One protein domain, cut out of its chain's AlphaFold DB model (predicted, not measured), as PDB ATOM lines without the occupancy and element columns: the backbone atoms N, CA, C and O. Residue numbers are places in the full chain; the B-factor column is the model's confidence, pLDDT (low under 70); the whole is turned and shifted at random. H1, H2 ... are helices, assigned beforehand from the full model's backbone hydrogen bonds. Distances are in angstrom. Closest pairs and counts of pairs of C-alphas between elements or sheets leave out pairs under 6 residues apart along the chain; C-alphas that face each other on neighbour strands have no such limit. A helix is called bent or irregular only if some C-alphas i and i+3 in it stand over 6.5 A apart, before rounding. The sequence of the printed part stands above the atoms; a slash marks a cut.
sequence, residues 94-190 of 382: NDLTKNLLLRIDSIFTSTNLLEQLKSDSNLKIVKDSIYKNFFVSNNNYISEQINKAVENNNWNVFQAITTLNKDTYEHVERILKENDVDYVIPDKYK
ATOM      1  N   ASN A  94      95.894 156.627 149.170       52.16
ATOM      2  CA  ASN A  94      96.107 158.064 149.429       52.16
ATOM      3  C   ASN A  94      97.564 158.504 149.201       52.16
ATOM      4  O   ASN A  94      97.870 159.696 149.234       52.16
ATOM      5  N   ASP A  95      98.465 157.550 148.978       65.62
ATOM      6  CA  ASP A  95      99.894 157.805 148.926       65.62
ATOM      7  C   ASP A  95     100.367 158.179 147.514       65.62
ATOM      8  O   ASP A  95     101.311 158.945 147.382       65.62
ATOM      9  N   LEU A  96      99.684 157.752 146.438       72.94
ATOM     10  CA  LEU A  96     100.077 158.120 145.067       72.94
ATOM     11  C   LEU A  96      99.903 159.619 144.797       72.94
ATOM     12  O   LEU A  96     100.839 160.261 144.323       72.94
ATOM     13  N   THR A  97      98.731 160.180 145.114       75.50
ATOM     14  CA  THR A  97      98.482 161.621 144.972       75.50
ATOM     15  C   THR A  97      99.475 162.401 145.821       75.50
ATOM     16  O   THR A  97     100.159 163.280 145.313       75.50
ATOM     17  N   LYS A  98      99.655 162.012 147.087       82.19
ATOM     18  CA  LYS A  98     100.620 162.641 147.994       82.19
ATOM     19  C   LYS A  98     102.058 162.585 147.464       82.19
ATOM     20  O   LYS A  98     102.727 163.611 147.428       82.19
ATOM     21  N   ASN A  99     102.526 161.420 147.018       81.81
ATOM     22  CA  ASN A  99     103.872 161.233 146.471       81.81
ATOM     23  C   ASN A  99     104.074 162.035 145.178       81.81
ATOM     24  O   ASN A  99     105.144 162.609 144.974       81.81
ATOM     25  N   LEU A 100     103.045 162.135 144.330       82.94
ATOM     26  CA  LEU A 100     103.091 162.977 143.138       82.94
ATOM     27  C   LEU A 100     103.189 164.464 143.500       82.94
ATOM     28  O   LEU A 100     104.022 165.160 142.925       82.94
ATOM     29  N   LEU A 101     102.387 164.942 144.455       86.69
ATOM     30  CA  LEU A 101     102.435 166.334 144.909       86.69
ATOM     31  C   LEU A 101     103.801 166.677 145.528       86.69
ATOM     32  O   LEU A 101     104.397 167.685 145.159       86.69
ATOM     33  N   LEU A 102     104.360 165.790 146.357       84.44
ATOM     34  CA  LEU A 102     105.710 165.953 146.914       84.44
ATOM     35  C   LEU A 102     106.796 165.963 145.829       84.44
ATOM     36  O   LEU A 102     107.754 166.734 145.905       84.44
ATOM     37  N   ARG A 103     106.653 165.125 144.796       85.56
ATOM     38  CA  ARG A 103     107.554 165.145 143.638       85.56
ATOM     39  C   ARG A 103     107.457 166.474 142.892       85.56
ATOM     40  O   ARG A 103     108.484 167.001 142.479       85.56
ATOM     41  N   ILE A 104     106.252 167.013 142.720       86.62
ATOM     42  CA  ILE A 104     106.041 168.323 142.095       86.62
ATOM     43  C   ILE A 104     106.732 169.414 142.916       86.62
ATOM     44  O   ILE A 104     107.515 170.169 142.345       86.62
ATOM     45  N   ASP A 105     106.534 169.441 144.235       86.38
ATOM     46  CA  ASP A 105     107.213 170.386 145.131       86.38
ATOM     47  C   ASP A 105     108.737 170.286 144.995       86.38
ATOM     48  O   ASP A 105     109.430 171.294 144.834       86.38
ATOM     49  N   SER A 106     109.268 169.061 144.968       84.62
ATOM     50  CA  SER A 106     110.693 168.814 144.745       84.62
ATOM     51  C   SER A 106     111.170 169.335 143.388       84.62
ATOM     52  O   SER A 106     112.251 169.908 143.310       84.62
ATOM     53  N   ILE A 107     110.388 169.205 142.314       82.75
ATOM     54  CA  ILE A 107     110.765 169.723 140.990       82.75
ATOM     55  C   ILE A 107     110.815 171.248 140.997       82.75
ATOM     56  O   ILE A 107     111.792 171.822 140.521       82.75
ATOM     57  N   PHE A 108     109.797 171.906 141.548       83.81
ATOM     58  CA  PHE A 108     109.754 173.367 141.600       83.81
ATOM     59  C   PHE A 108     110.854 173.965 142.485       83.81
ATOM     60  O   PHE A 108     111.293 175.077 142.220       83.81
ATOM     61  N   THR A 109     111.316 173.226 143.495       82.00
ATOM     62  CA  THR A 109     112.380 173.672 144.412       82.00
ATOM     63  C   THR A 109     113.789 173.309 143.948       82.00
ATOM     64  O   THR A 109     114.721 174.072 144.187       82.00
ATOM     65  N   SER A 110     113.974 172.162 143.290       71.69
ATOM     66  CA  SER A 110     115.294 171.666 142.863       71.69
ATOM     67  C   SER A 110     115.696 172.081 141.448       71.69
ATOM     68  O   SER A 110     116.836 171.848 141.047       71.69
ATOM     69  N   THR A 111     114.782 172.677 140.680       78.25
ATOM     70  CA  THR A 111     115.037 173.107 139.299       78.25
ATOM     71  C   THR A 111     114.732 174.587 139.106       78.25
ATOM     72  O   THR A 111     113.870 175.153 139.772       78.25
ATOM     73  N   ASN A 112     115.361 175.211 138.107       80.44
ATOM     74  CA  ASN A 112     115.101 176.607 137.729       80.44
ATOM     75  C   ASN A 112     113.763 176.792 136.982       80.44
ATOM     76  O   ASN A 112     113.568 177.787 136.288       80.44
ATOM     77  N   LEU A 113     112.830 175.840 137.077       82.12
ATOM     78  CA  LEU A 113     111.551 175.887 136.372       82.12
ATOM     79  C   LEU A 113     110.719 177.112 136.775       82.12
ATOM     80  O   LEU A 113     110.113 177.751 135.916       82.12
ATOM     81  N   LEU A 114     110.736 177.479 138.059       83.00
ATOM     82  CA  LEU A 114     110.038 178.664 138.554       83.00
ATOM     83  C   LEU A 114     110.625 179.955 137.962       83.00
ATOM     84  O   LEU A 114     109.885 180.795 137.456       83.00
ATOM     85  N   GLU A 115     111.954 180.079 137.950       82.25
ATOM     86  CA  GLU A 115     112.663 181.222 137.358       82.25
ATOM     87  C   GLU A 115     112.400 181.329 135.850       82.25
ATOM     88  O   GLU A 115     112.135 182.411 135.326       82.25
ATOM     89  N   GLN A 116     112.400 180.194 135.147       80.88
ATOM     90  CA  GLN A 116     112.136 180.139 133.712       80.88
ATOM     91  C   GLN A 116     110.698 180.540 133.353       80.88
ATOM     92  O   GLN A 116     110.480 181.181 132.320       80.88
ATOM     93  N   LEU A 117     109.716 180.189 134.188       81.50
ATOM     94  CA  LEU A 117     108.321 180.599 133.999       81.50
ATOM     95  C   LEU A 117     108.085 182.061 134.412       81.50
ATOM     96  O   LEU A 117     107.271 182.744 133.782       81.50
ATOM     97  N   LYS A 118     108.827 182.557 135.409       84.81
ATOM     98  CA  LYS A 118     108.755 183.945 135.887       84.81
ATOM     99  C   LYS A 118     109.424 184.943 134.944       84.81
ATOM    100  O   LYS A 118     108.954 186.064 134.844       84.81
ATOM    101  N   SER A 119     110.465 184.540 134.215       79.06
ATOM    102  CA  SER A 119     111.221 185.441 133.337       79.06
ATOM    103  C   SER A 119     110.345 186.162 132.300       79.06
ATOM    104  O   SER A 119     109.731 185.522 131.438       79.06
ATOM    105  N   ASP A 120     110.342 187.497 132.336       69.06
ATOM    106  CA  ASP A 120     109.614 188.363 131.393       69.06
ATOM    107  C   ASP A 120     110.208 188.347 129.977       69.06
ATOM    108  O   ASP A 120     109.536 188.680 129.004       69.06
ATOM    109  N   SER A 121     111.462 187.902 129.835       66.19
ATOM    110  CA  SER A 121     112.126 187.750 128.535       66.19
ATOM    111  C   SER A 121     111.617 186.554 127.720       66.19
ATOM    112  O   SER A 121     111.826 186.498 126.507       66.19
ATOM    113  N   ASN A 122     110.941 185.592 128.359       73.94
ATOM    114  CA  ASN A 122     110.443 184.398 127.687       73.94
ATOM    115  C   ASN A 122     109.079 184.659 127.039       73.94
ATOM    116  O   ASN A 122     108.089 184.934 127.716       73.94
ATOM    117  N   LEU A 123     109.001 184.471 125.717       77.50
ATOM    118  CA  LEU A 123     107.730 184.463 124.989       77.50
ATOM    119  C   LEU A 123     106.796 183.375 125.539       77.50
ATOM    120  O   LEU A 123     107.236 182.290 125.926       77.50
ATOM    121  N   LYS A 124     105.482 183.615 125.467       74.50
ATOM    122  CA  LYS A 124     104.445 182.661 125.899       74.50
ATOM    123  C   LYS A 124     104.644 181.246 125.335       74.50
ATOM    124  O   LYS A 124     104.483 180.274 126.059       74.50
ATOM    125  N   ILE A 125     105.069 181.131 124.074       66.38
ATOM    126  CA  ILE A 125     105.343 179.847 123.400       66.38
ATOM    127  C   ILE A 125     106.467 179.064 124.102       66.38
ATOM    128  O   ILE A 125     106.399 177.840 124.217       66.38
ATOM    129  N   VAL A 126     107.492 179.763 124.598       71.81
ATOM    130  CA  VAL A 126     108.615 179.158 125.328       71.81
ATOM    131  C   VAL A 126     108.148 178.691 126.705       71.81
ATOM    132  O   VAL A 126     108.385 177.537 127.058       71.81
ATOM    133  N   LYS A 127     107.400 179.531 127.437       76.75
ATOM    134  CA  LYS A 127     106.800 179.160 128.733       76.75
ATOM    135  C   LYS A 127     105.876 177.936 128.599       76.75
ATOM    136  O   LYS A 127     105.963 177.006 129.398       76.75
ATOM    137  N   ASP A 128     105.087 177.867 127.525       73.19
ATOM    138  CA  ASP A 128     104.228 176.719 127.207       73.19
ATOM    139  C   ASP A 128     105.015 175.434 126.907       73.19
ATOM    140  O   ASP A 128     104.577 174.343 127.276       73.19
ATOM    141  N   SER A 129     106.172 175.537 126.251       70.31
ATOM    142  CA  SER A 129     107.055 174.393 125.988       70.31
ATOM    143  C   SER A 129     107.682 173.849 127.279       70.31
ATOM    144  O   SER A 129     107.717 172.638 127.501       70.31
ATOM    145  N   ILE A 130     108.103 174.743 128.178       77.00
ATOM    146  CA  ILE A 130     108.671 174.390 129.486       77.00
ATOM    147  C   ILE A 130     107.621 173.689 130.349       77.00
ATOM    148  O   ILE A 130     107.862 172.589 130.855       77.00
ATOM    149  N   TYR A 131     106.417 174.262 130.433       81.25
ATOM    150  CA  TYR A 131     105.307 173.644 131.154       81.25
ATOM    151  C   TYR A 131     104.903 172.292 130.545       81.25
ATOM    152  O   TYR A 131     104.650 171.331 131.273       81.25
ATOM    153  N   LYS A 132     104.895 172.174 129.208       75.50
ATOM    154  CA  LYS A 132     104.636 170.902 128.516       75.50
ATOM    155  C   LYS A 132     105.625 169.821 128.950       75.50
ATOM    156  O   LYS A 132     105.196 168.701 129.211       75.50
ATOM    157  N   ASN A 133     106.915 170.136 129.030       73.81
ATOM    158  CA  ASN A 133     107.941 169.165 129.415       73.81
ATOM    159  C   ASN A 133     107.765 168.697 130.865       73.81
ATOM    160  O   ASN A 133     107.826 167.497 131.138       73.81
ATOM    161  N   PHE A 134     107.466 169.625 131.773       83.75
ATOM    162  CA  PHE A 134     107.109 169.306 133.155       83.75
ATOM    163  C   PHE A 134     105.881 168.391 133.240       83.75
ATOM    164  O   PHE A 134     105.922 167.343 133.885       83.75
ATOM    165  N   PHE A 135     104.813 168.737 132.520       76.38
ATOM    166  CA  PHE A 135     103.585 167.947 132.471       76.38
ATOM    167  C   PHE A 135     103.834 166.522 131.949       76.38
ATOM    168  O   PHE A 135     103.383 165.552 132.554       76.38
ATOM    169  N   VAL A 136     104.601 166.379 130.862       69.25
ATOM    170  CA  VAL A 136     104.972 165.068 130.298       69.25
ATOM    171  C   VAL A 136     105.801 164.249 131.292       69.25
ATOM    172  O   VAL A 136     105.538 163.061 131.461       69.25
ATOM    173  N   SER A 137     106.752 164.870 132.000       75.38
ATOM    174  CA  SER A 137     107.544 164.188 133.035       75.38
ATOM    175  C   SER A 137     106.665 163.612 134.148       75.38
ATOM    176  O   SER A 137     106.864 162.471 134.569       75.38
ATOM    177  N   ASN A 138     105.664 164.370 134.600       77.38
ATOM    178  CA  ASN A 138     104.739 163.907 135.632       77.38
ATOM    179  C   ASN A 138     103.854 162.762 135.129       77.38
ATOM    180  O   ASN A 138     103.706 161.767 135.833       77.38
ATOM    181  N   ASN A 139     103.345 162.840 133.899       69.88
ATOM    182  CA  ASN A 139     102.556 161.752 133.311       69.88
ATOM    183  C   ASN A 139     103.357 160.460 133.130       69.88
ATOM    184  O   ASN A 139     102.816 159.369 133.325       69.88
ATOM    185  N   ASN A 140     104.644 160.565 132.796       69.81
ATOM    186  CA  ASN A 140     105.522 159.400 132.710       69.81
ATOM    187  C   ASN A 140     105.706 158.747 134.087       69.81
ATOM    188  O   ASN A 140     105.595 157.530 134.199       69.81
ATOM    189  N   TYR A 141     105.905 159.549 135.139       75.25
ATOM    190  CA  TYR A 141     105.970 159.041 136.511       75.25
ATOM    191  C   TYR A 141     104.657 158.364 136.932       75.25
ATOM    192  O   TYR A 141     104.688 157.259 137.463       75.25
ATOM    193  N   ILE A 142     103.505 158.978 136.643       72.12
ATOM    194  CA  ILE A 142     102.184 158.392 136.926       72.12
ATOM    195  C   ILE A 142     102.043 157.037 136.223       72.12
ATOM    196  O   ILE A 142     101.695 156.051 136.868       72.12
ATOM    197  N   SER A 143     102.380 156.969 134.932       65.50
ATOM    198  CA  SER A 143     102.355 155.726 134.153       65.50
ATOM    199  C   SER A 143     103.243 154.636 134.765       65.50
ATOM    200  O   SER A 143     102.825 153.485 134.871       65.50
ATOM    201  N   GLU A 144     104.444 154.987 135.231       69.38
ATOM    202  CA  GLU A 144     105.354 154.043 135.891       69.38
ATOM    203  C   GLU A 144     104.774 153.507 137.210       69.38
ATOM    204  O   GLU A 144     104.840 152.306 137.474       69.38
ATOM    205  N   GLN A 145     104.172 154.375 138.030       70.19
ATOM    206  CA  GLN A 145     103.541 153.957 139.286       70.19
ATOM    207  C   GLN A 145     102.306 153.082 139.049       70.19
ATOM    208  O   GLN A 145     102.082 152.131 139.797       70.19
ATOM    209  N   ILE A 146     101.533 153.354 137.994       63.28
ATOM    210  CA  ILE A 146     100.391 152.518 137.599       63.28
ATOM    211  C   ILE A 146     100.870 151.128 137.203       63.28
ATOM    212  O   ILE A 146     100.329 150.146 137.705       63.28
ATOM    213  N   ASN A 147     101.897 151.032 136.358       63.75
ATOM    214  CA  ASN A 147     102.429 149.740 135.928       63.75
ATOM    215  C   ASN A 147     102.887 148.901 137.133       63.75
ATOM    216  O   ASN A 147     102.477 147.751 137.262       63.75
ATOM    217  N   LYS A 148     103.614 149.509 138.083       69.44
ATOM    218  CA  LYS A 148     104.013 148.847 139.339       69.44
ATOM    219  C   LYS A 148     102.819 148.426 140.199       69.44
ATOM    220  O   LYS A 148     102.829 147.356 140.801       69.44
ATOM    221  N   ALA A 149     101.782 149.258 140.288       64.62
ATOM    222  CA  ALA A 149     100.581 148.934 141.055       64.62
ATOM    223  C   ALA A 149      99.791 147.775 140.424       64.62
ATOM    224  O   ALA A 149      99.293 146.917 141.154       64.62
ATOM    225  N   VAL A 150      99.716 147.723 139.091       58.72
ATOM    226  CA  VAL A 150      99.076 146.635 138.338       58.72
ATOM    227  C   VAL A 150      99.841 145.323 138.516       58.72
ATOM    228  O   VAL A 150      99.216 144.308 138.814       58.72
ATOM    229  N   GLU A 151     101.173 145.342 138.421       59.56
ATOM    230  CA  GLU A 151     102.029 144.173 138.696       59.56
ATOM    231  C   GLU A 151     101.811 143.611 140.112       59.56
ATOM    232  O   GLU A 151     101.817 142.398 140.313       59.56
ATOM    233  N   ASN A 152     101.522 144.489 141.077       69.12
ATOM    234  CA  ASN A 152     101.266 144.138 142.474       69.12
ATOM    235  C   ASN A 152      99.775 143.901 142.805       69.12
ATOM    236  O   ASN A 152      99.415 143.849 143.981       69.12
ATOM    237  N   ASN A 153      98.888 143.769 141.805       59.34
ATOM    238  CA  ASN A 153      97.433 143.592 141.974       59.34
ATOM    239  C   ASN A 153      96.731 144.683 142.819       59.34
ATOM    240  O   ASN A 153      95.660 144.451 143.388       59.34
ATOM    241  N   ASN A 154      97.294 145.890 142.899       61.03
ATOM    242  CA  ASN A 154      96.715 147.005 143.645       61.03
ATOM    243  C   ASN A 154      95.808 147.870 142.753       61.03
ATOM    244  O   ASN A 154      96.187 148.934 142.259       61.03
ATOM    245  N   TRP A 155      94.566 147.423 142.590       53.59
ATOM    246  CA  TRP A 155      93.567 148.067 141.730       53.59
ATOM    247  C   TRP A 155      92.987 149.376 142.295       53.59
ATOM    248  O   TRP A 155      92.369 150.144 141.558       53.59
ATOM    249  N   ASN A 156      93.226 149.688 143.573       56.44
ATOM    250  CA  ASN A 156      92.756 150.938 144.188       56.44
ATOM    251  C   ASN A 156      93.427 152.184 143.578       56.44
ATOM    252  O   ASN A 156      92.909 153.291 143.715       56.44
ATOM    253  N   VAL A 157      94.543 152.006 142.859       59.44
ATOM    254  CA  VAL A 157      95.249 153.077 142.143       59.44
ATOM    255  C   VAL A 157      94.359 153.770 141.106       59.44
ATOM    256  O   VAL A 157      94.455 154.982 140.921       59.44
ATOM    257  N   PHE A 158      93.431 153.036 140.484       54.56
ATOM    258  CA  PHE A 158      92.569 153.571 139.430       54.56
ATOM    259  C   PHE A 158      91.590 154.633 139.934       54.56
ATOM    260  O   PHE A 158      91.263 155.553 139.190       54.56
ATOM    261  N   GLN A 159      91.176 154.566 141.203       56.03
ATOM    262  CA  GLN A 159      90.328 155.600 141.800       56.03
ATOM    263  C   GLN A 159      91.089 156.926 141.946       56.03
ATOM    264  O   GLN A 159      90.549 157.975 141.602       56.03
ATOM    265  N   ALA A 160      92.362 156.877 142.354       61.09
ATOM    266  CA  ALA A 160      93.206 158.063 142.496       61.09
ATOM    267  C   ALA A 160      93.502 158.741 141.144       61.09
ATOM    268  O   ALA A 160      93.488 159.964 141.055       61.09
ATOM    269  N   ILE A 161      93.689 157.967 140.065       59.78
ATOM    270  CA  ILE A 161      93.955 158.499 138.711       59.78
ATOM    271  C   ILE A 161      92.853 159.460 138.246       59.78
ATOM    272  O   ILE A 161      93.145 160.455 137.581       59.78
ATOM    273  N   THR A 162      91.595 159.186 138.608       54.56
ATOM    274  CA  THR A 162      90.454 160.003 138.167       54.56
ATOM    275  C   THR A 162      90.494 161.436 138.698       54.56
ATOM    276  O   THR A 162      89.981 162.333 138.032       54.56
ATOM    277  N   THR A 163      91.139 161.676 139.843       63.47
ATOM    278  CA  THR A 163      91.290 163.015 140.435       63.47
ATOM    279  C   THR A 163      92.702 163.577 140.273       63.47
ATOM    280  O   THR A 163      92.878 164.791 140.279       63.47
ATOM    281  N   LEU A 164      93.700 162.728 140.012       71.81
ATOM    282  CA  LEU A 164      95.125 163.070 140.036       71.81
ATOM    283  C   LEU A 164      95.513 164.250 139.141       71.81
ATOM    284  O   LEU A 164      96.280 165.120 139.546       71.81
ATOM    285  N   ASN A 165      94.976 164.302 137.922       69.19
ATOM    286  CA  ASN A 165      95.268 165.395 136.996       69.19
ATOM    287  C   ASN A 165      94.657 166.726 137.459       69.19
ATOM    288  O   ASN A 165      95.228 167.784 137.199       69.19
ATOM    289  N   LYS A 166      93.498 166.677 138.127       76.50
ATOM    290  CA  LYS A 166      92.862 167.852 138.727       76.50
ATOM    291  C   LYS A 166      93.668 168.316 139.940       76.50
ATOM    292  O   LYS A 166      94.046 169.481 139.983       76.50
ATOM    293  N   ASP A 167      94.008 167.398 140.841       80.00
ATOM    294  CA  ASP A 167      94.777 167.685 142.057       80.00
ATOM    295  C   ASP A 167      96.168 168.251 141.713       80.00
ATOM    296  O   ASP A 167      96.625 169.227 142.301       80.00
ATOM    297  N   THR A 168      96.813 167.699 140.680       80.69
ATOM    298  CA  THR A 168      98.092 168.192 140.142       80.69
ATOM    299  C   THR A 168      97.961 169.595 139.564       80.69
ATOM    300  O   THR A 168      98.803 170.450 139.823       80.69
ATOM    301  N   TYR A 169      96.914 169.844 138.773       81.56
ATOM    302  CA  TYR A 169      96.670 171.158 138.190       81.56
ATOM    303  C   TYR A 169      96.437 172.217 139.279       81.56
ATOM    304  O   TYR A 169      97.091 173.258 139.259       81.56
ATOM    305  N   GLU A 170      95.557 171.937 140.244       84.19
ATOM    306  CA  GLU A 170      95.232 172.859 141.341       84.19
ATOM    307  C   GLU A 170      96.460 173.143 142.216       84.19
ATOM    308  O   GLU A 170      96.704 174.288 142.602       84.19
ATOM    309  N   HIS A 171      97.284 172.124 142.477       89.00
ATOM    310  CA  HIS A 171      98.518 172.276 143.246       89.00
ATOM    311  C   HIS A 171      99.566 173.119 142.516       89.00
ATOM    312  O   HIS A 171     100.168 174.005 143.116       89.00
ATOM    313  N   VAL A 172      99.753 172.906 141.212       88.19
ATOM    314  CA  VAL A 172     100.693 173.706 140.414       88.19
ATOM    315  C   VAL A 172     100.204 175.146 140.270       88.19
ATOM    316  O   VAL A 172     100.998 176.073 140.400       88.19
ATOM    317  N   GLU A 173      98.900 175.362 140.073       87.12
ATOM    318  CA  GLU A 173      98.319 176.709 140.056       87.12
ATOM    319  C   GLU A 173      98.564 177.443 141.385       87.12
ATOM    320  O   GLU A 173      98.883 178.634 141.383       87.12
ATOM    321  N   ARG A 174      98.473 176.732 142.514       90.25
ATOM    322  CA  ARG A 174      98.787 177.283 143.836       90.25
ATOM    323  C   ARG A 174     100.261 177.675 143.963       90.25
ATOM    324  O   ARG A 174     100.529 178.804 144.361       90.25
ATOM    325  N   ILE A 175     101.196 176.809 143.559       88.81
ATOM    326  CA  ILE A 175     102.641 177.112 143.582       88.81
ATOM    327  C   ILE A 175     102.954 178.362 142.750       88.81
ATOM    328  O   ILE A 175     103.710 179.226 143.195       88.81
ATOM    329  N   LEU A 176     102.370 178.485 141.555       89.00
ATOM    330  CA  LEU A 176     102.597 179.645 140.686       89.00
ATOM    331  C   LEU A 176     102.075 180.946 141.313       89.00
ATOM    332  O   LEU A 176     102.758 181.966 141.237       89.00
ATOM    333  N   LYS A 177     100.909 180.901 141.972       88.38
ATOM    334  CA  LYS A 177     100.335 182.051 142.690       88.38
ATOM    335  C   LYS A 177     101.157 182.451 143.911       88.38
ATOM    336  O   LYS A 177     101.409 183.632 144.093       88.38
ATOM    337  N   GLU A 178     101.594 181.487 144.722       89.88
ATOM    338  CA  GLU A 178     102.400 181.739 145.929       89.88
ATOM    339  C   GLU A 178     103.772 182.363 145.613       89.88
ATOM    340  O   GLU A 178     104.370 182.996 146.476       89.88
ATOM    341  N   ASN A 179     104.264 182.204 144.382       87.19
ATOM    342  CA  ASN A 179     105.576 182.688 143.945       87.19
ATOM    343  C   ASN A 179     105.514 183.883 142.969       87.19
ATOM    344  O   ASN A 179     106.528 184.224 142.340       87.19
ATOM    345  N   ASP A 180     104.343 184.514 142.832       85.12
ATOM    346  CA  ASP A 180     104.087 185.651 141.936       85.12
ATOM    347  C   ASP A 180     104.539 185.391 140.486       85.12
ATOM    348  O   ASP A 180     105.265 186.188 139.882       85.12
ATOM    349  N   VAL A 181     104.174 184.231 139.928       85.44
ATOM    350  CA  VAL A 181     104.469 183.883 138.531       85.44
ATOM    351  C   VAL A 181     103.273 184.224 137.645       85.44
ATOM    352  O   VAL A 181     102.243 183.552 137.698       85.44
ATOM    353  N   ASP A 182     103.430 185.219 136.767       81.19
ATOM    354  CA  ASP A 182     102.427 185.592 135.756       81.19
ATOM    355  C   ASP A 182     102.451 184.621 134.555       81.19
ATOM    356  O   ASP A 182     102.883 184.931 133.440       81.19
ATOM    357  N   TYR A 183     102.059 183.370 134.810       83.75
ATOM    358  CA  TYR A 183     101.895 182.334 133.793       83.75
ATOM    359  C   TYR A 183     100.541 181.640 133.941       83.75
ATOM    360  O   TYR A 183     100.245 181.010 134.955       83.75
ATOM    361  N   VAL A 184      99.727 181.702 132.884       83.44
ATOM    362  CA  VAL A 184      98.432 181.017 132.823       83.44
ATOM    363  C   VAL A 184      98.595 179.661 132.149       83.44
ATOM    364  O   VAL A 184      98.850 179.579 130.947       83.44
ATOM    365  N   ILE A 185      98.376 178.595 132.918       81.12
ATOM    366  CA  ILE A 185      98.408 177.213 132.430       81.12
ATOM    367  C   ILE A 185      97.329 177.009 131.342       81.12
ATOM    368  O   ILE A 185      96.144 177.260 131.596       81.12
ATOM    369  N   PRO A 186      97.686 176.500 130.145       74.38
ATOM    370  CA  PRO A 186      96.728 176.232 129.075       74.38
ATOM    371  C   PRO A 186      95.626 175.232 129.462       74.38
ATOM    372  O   PRO A 186      95.902 174.173 130.026       74.38
ATOM    373  N   ASP A 187      94.384 175.496 129.038       67.25
ATOM    374  CA  ASP A 187      93.204 174.678 129.380       67.25
ATOM    375  C   ASP A 187      93.298 173.206 128.949       67.25
ATOM    376  O   ASP A 187      92.627 172.350 129.516       67.25
ATOM    377  N   LYS A 188      94.153 172.874 127.976       63.69
ATOM    378  CA  LYS A 188      94.421 171.483 127.566       63.69
ATOM    379  C   LYS A 188      95.049 170.623 128.677       63.69
ATOM    380  O   LYS A 188      95.024 169.404 128.557       63.69
ATOM    381  N   TYR A 189      95.602 171.249 129.719       68.19
ATOM    382  CA  TYR A 189      96.190 170.587 130.888       68.19
ATOM    383  C   TYR A 189      95.253 170.564 132.107       68.19
ATOM    384  O   TYR A 189      95.565 169.911 133.099       68.19
ATOM    385  N   LYS A 190      94.092 171.232 132.028       65.12
ATOM    386  CA  LYS A 190      93.004 171.131 133.010       65.12
ATOM    387  C   LYS A 190      92.200 169.879 132.658       65.12
ATOM    388  O   LYS A 190      91.553 169.838 131.612       65.12
TER     389      LYS A 190
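Overview. This is residues 94 to 190 of the 382 residues of the protein "DUF3667 domain-containing protein" of Flavobacteriaceae bacterium 10Alg115 (UniProt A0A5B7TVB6). A rod-shaped, up-and-down bundle of three helices, with the long H3 running along the rod and H1 and H4 both running against it; the bundle is loosely formed, since H1 touches both of the others while H3 and H4 only come close. The short H2 sits near one end, between H1 and H3 along the chain, and the tail after H4, residues 179 to 190, turns at that end and folds back part of the way along the rod. The printed part has 97 residues with four named helices, in the order H1, H2, H3, H4, and no named strand; the class is all helix. The whole is compact, with a radius of gyration of the C-alphas of 14.4 A, and spans 48 by 22 by 22 A.

Along the chain. H3, the longest helix, holds residues 124 to 151 and measures 40.6 A from its first C-alpha at (104.445, 182.661, 125.899) to its last at (102.029, 144.173, 138.696). H4 holds residues 157 to 178 and is 29.8 A long, ending with C-alpha 178 at (102.400, 181.739, 145.929). H4 is irregular, with C-alphas 162 and 165 7.3 A apart, and has a kink of 46 degrees near residue 164. H1, residues 94 to 110, begins at C-alpha 94 (96.107, 158.064, 149.429) and is 24.4 A long. H1 is neither bent nor irregular, but only just: C-alphas 94 and 97 are 6.2 A apart. H2, residues 113 to 118, is 8.5 A long.

Arrangement. H1, H3 and H4 form the bundle, each running against the one before it in the chain. H3 touches H1 with residues 138 to 145 alone; the closest C-alphas, of Leu 100 and Asn 138, are 7.7 A apart. These two run opposite ways at a steep tilt of 36 degrees, only just past shallow. H1 and H4 touch, with the closest C-alphas, of Thr 97 and Leu 164, 6.1 A apart, and run the same way at a shallow tilt of 32 degrees. H3 and H4 are close but not clearly touching; their closest C-alphas, of Ala 149 and Val 157, are 6.8 A apart. H2 and H3 form a helical hairpin at a shallow tilt of 30 degrees, in which H3 touches H2 with residues 127 to 130 alone; the closest C-alphas, of Leu 117 and Lys 127, are 5.7 A apart. The helix packing is mostly aligned, only just, with 2 of 3 touching pairs at a shallow tilt. In H2 and H3 every O i to N i+4 pair is within hydrogen-bond range; in H1 12 of 13 are, and in H4 14 of 18.

Size, cuts and confidence. The two C-alphas farthest apart, of Ser 121 and Asn 153, are 48.4 A apart. The printed part has no cut, and the three links between its helices are tight. Mean pLDDT of the printed part is 74.7, with 33 residues under 70, among them residues 146 to 163 and 187 to 190.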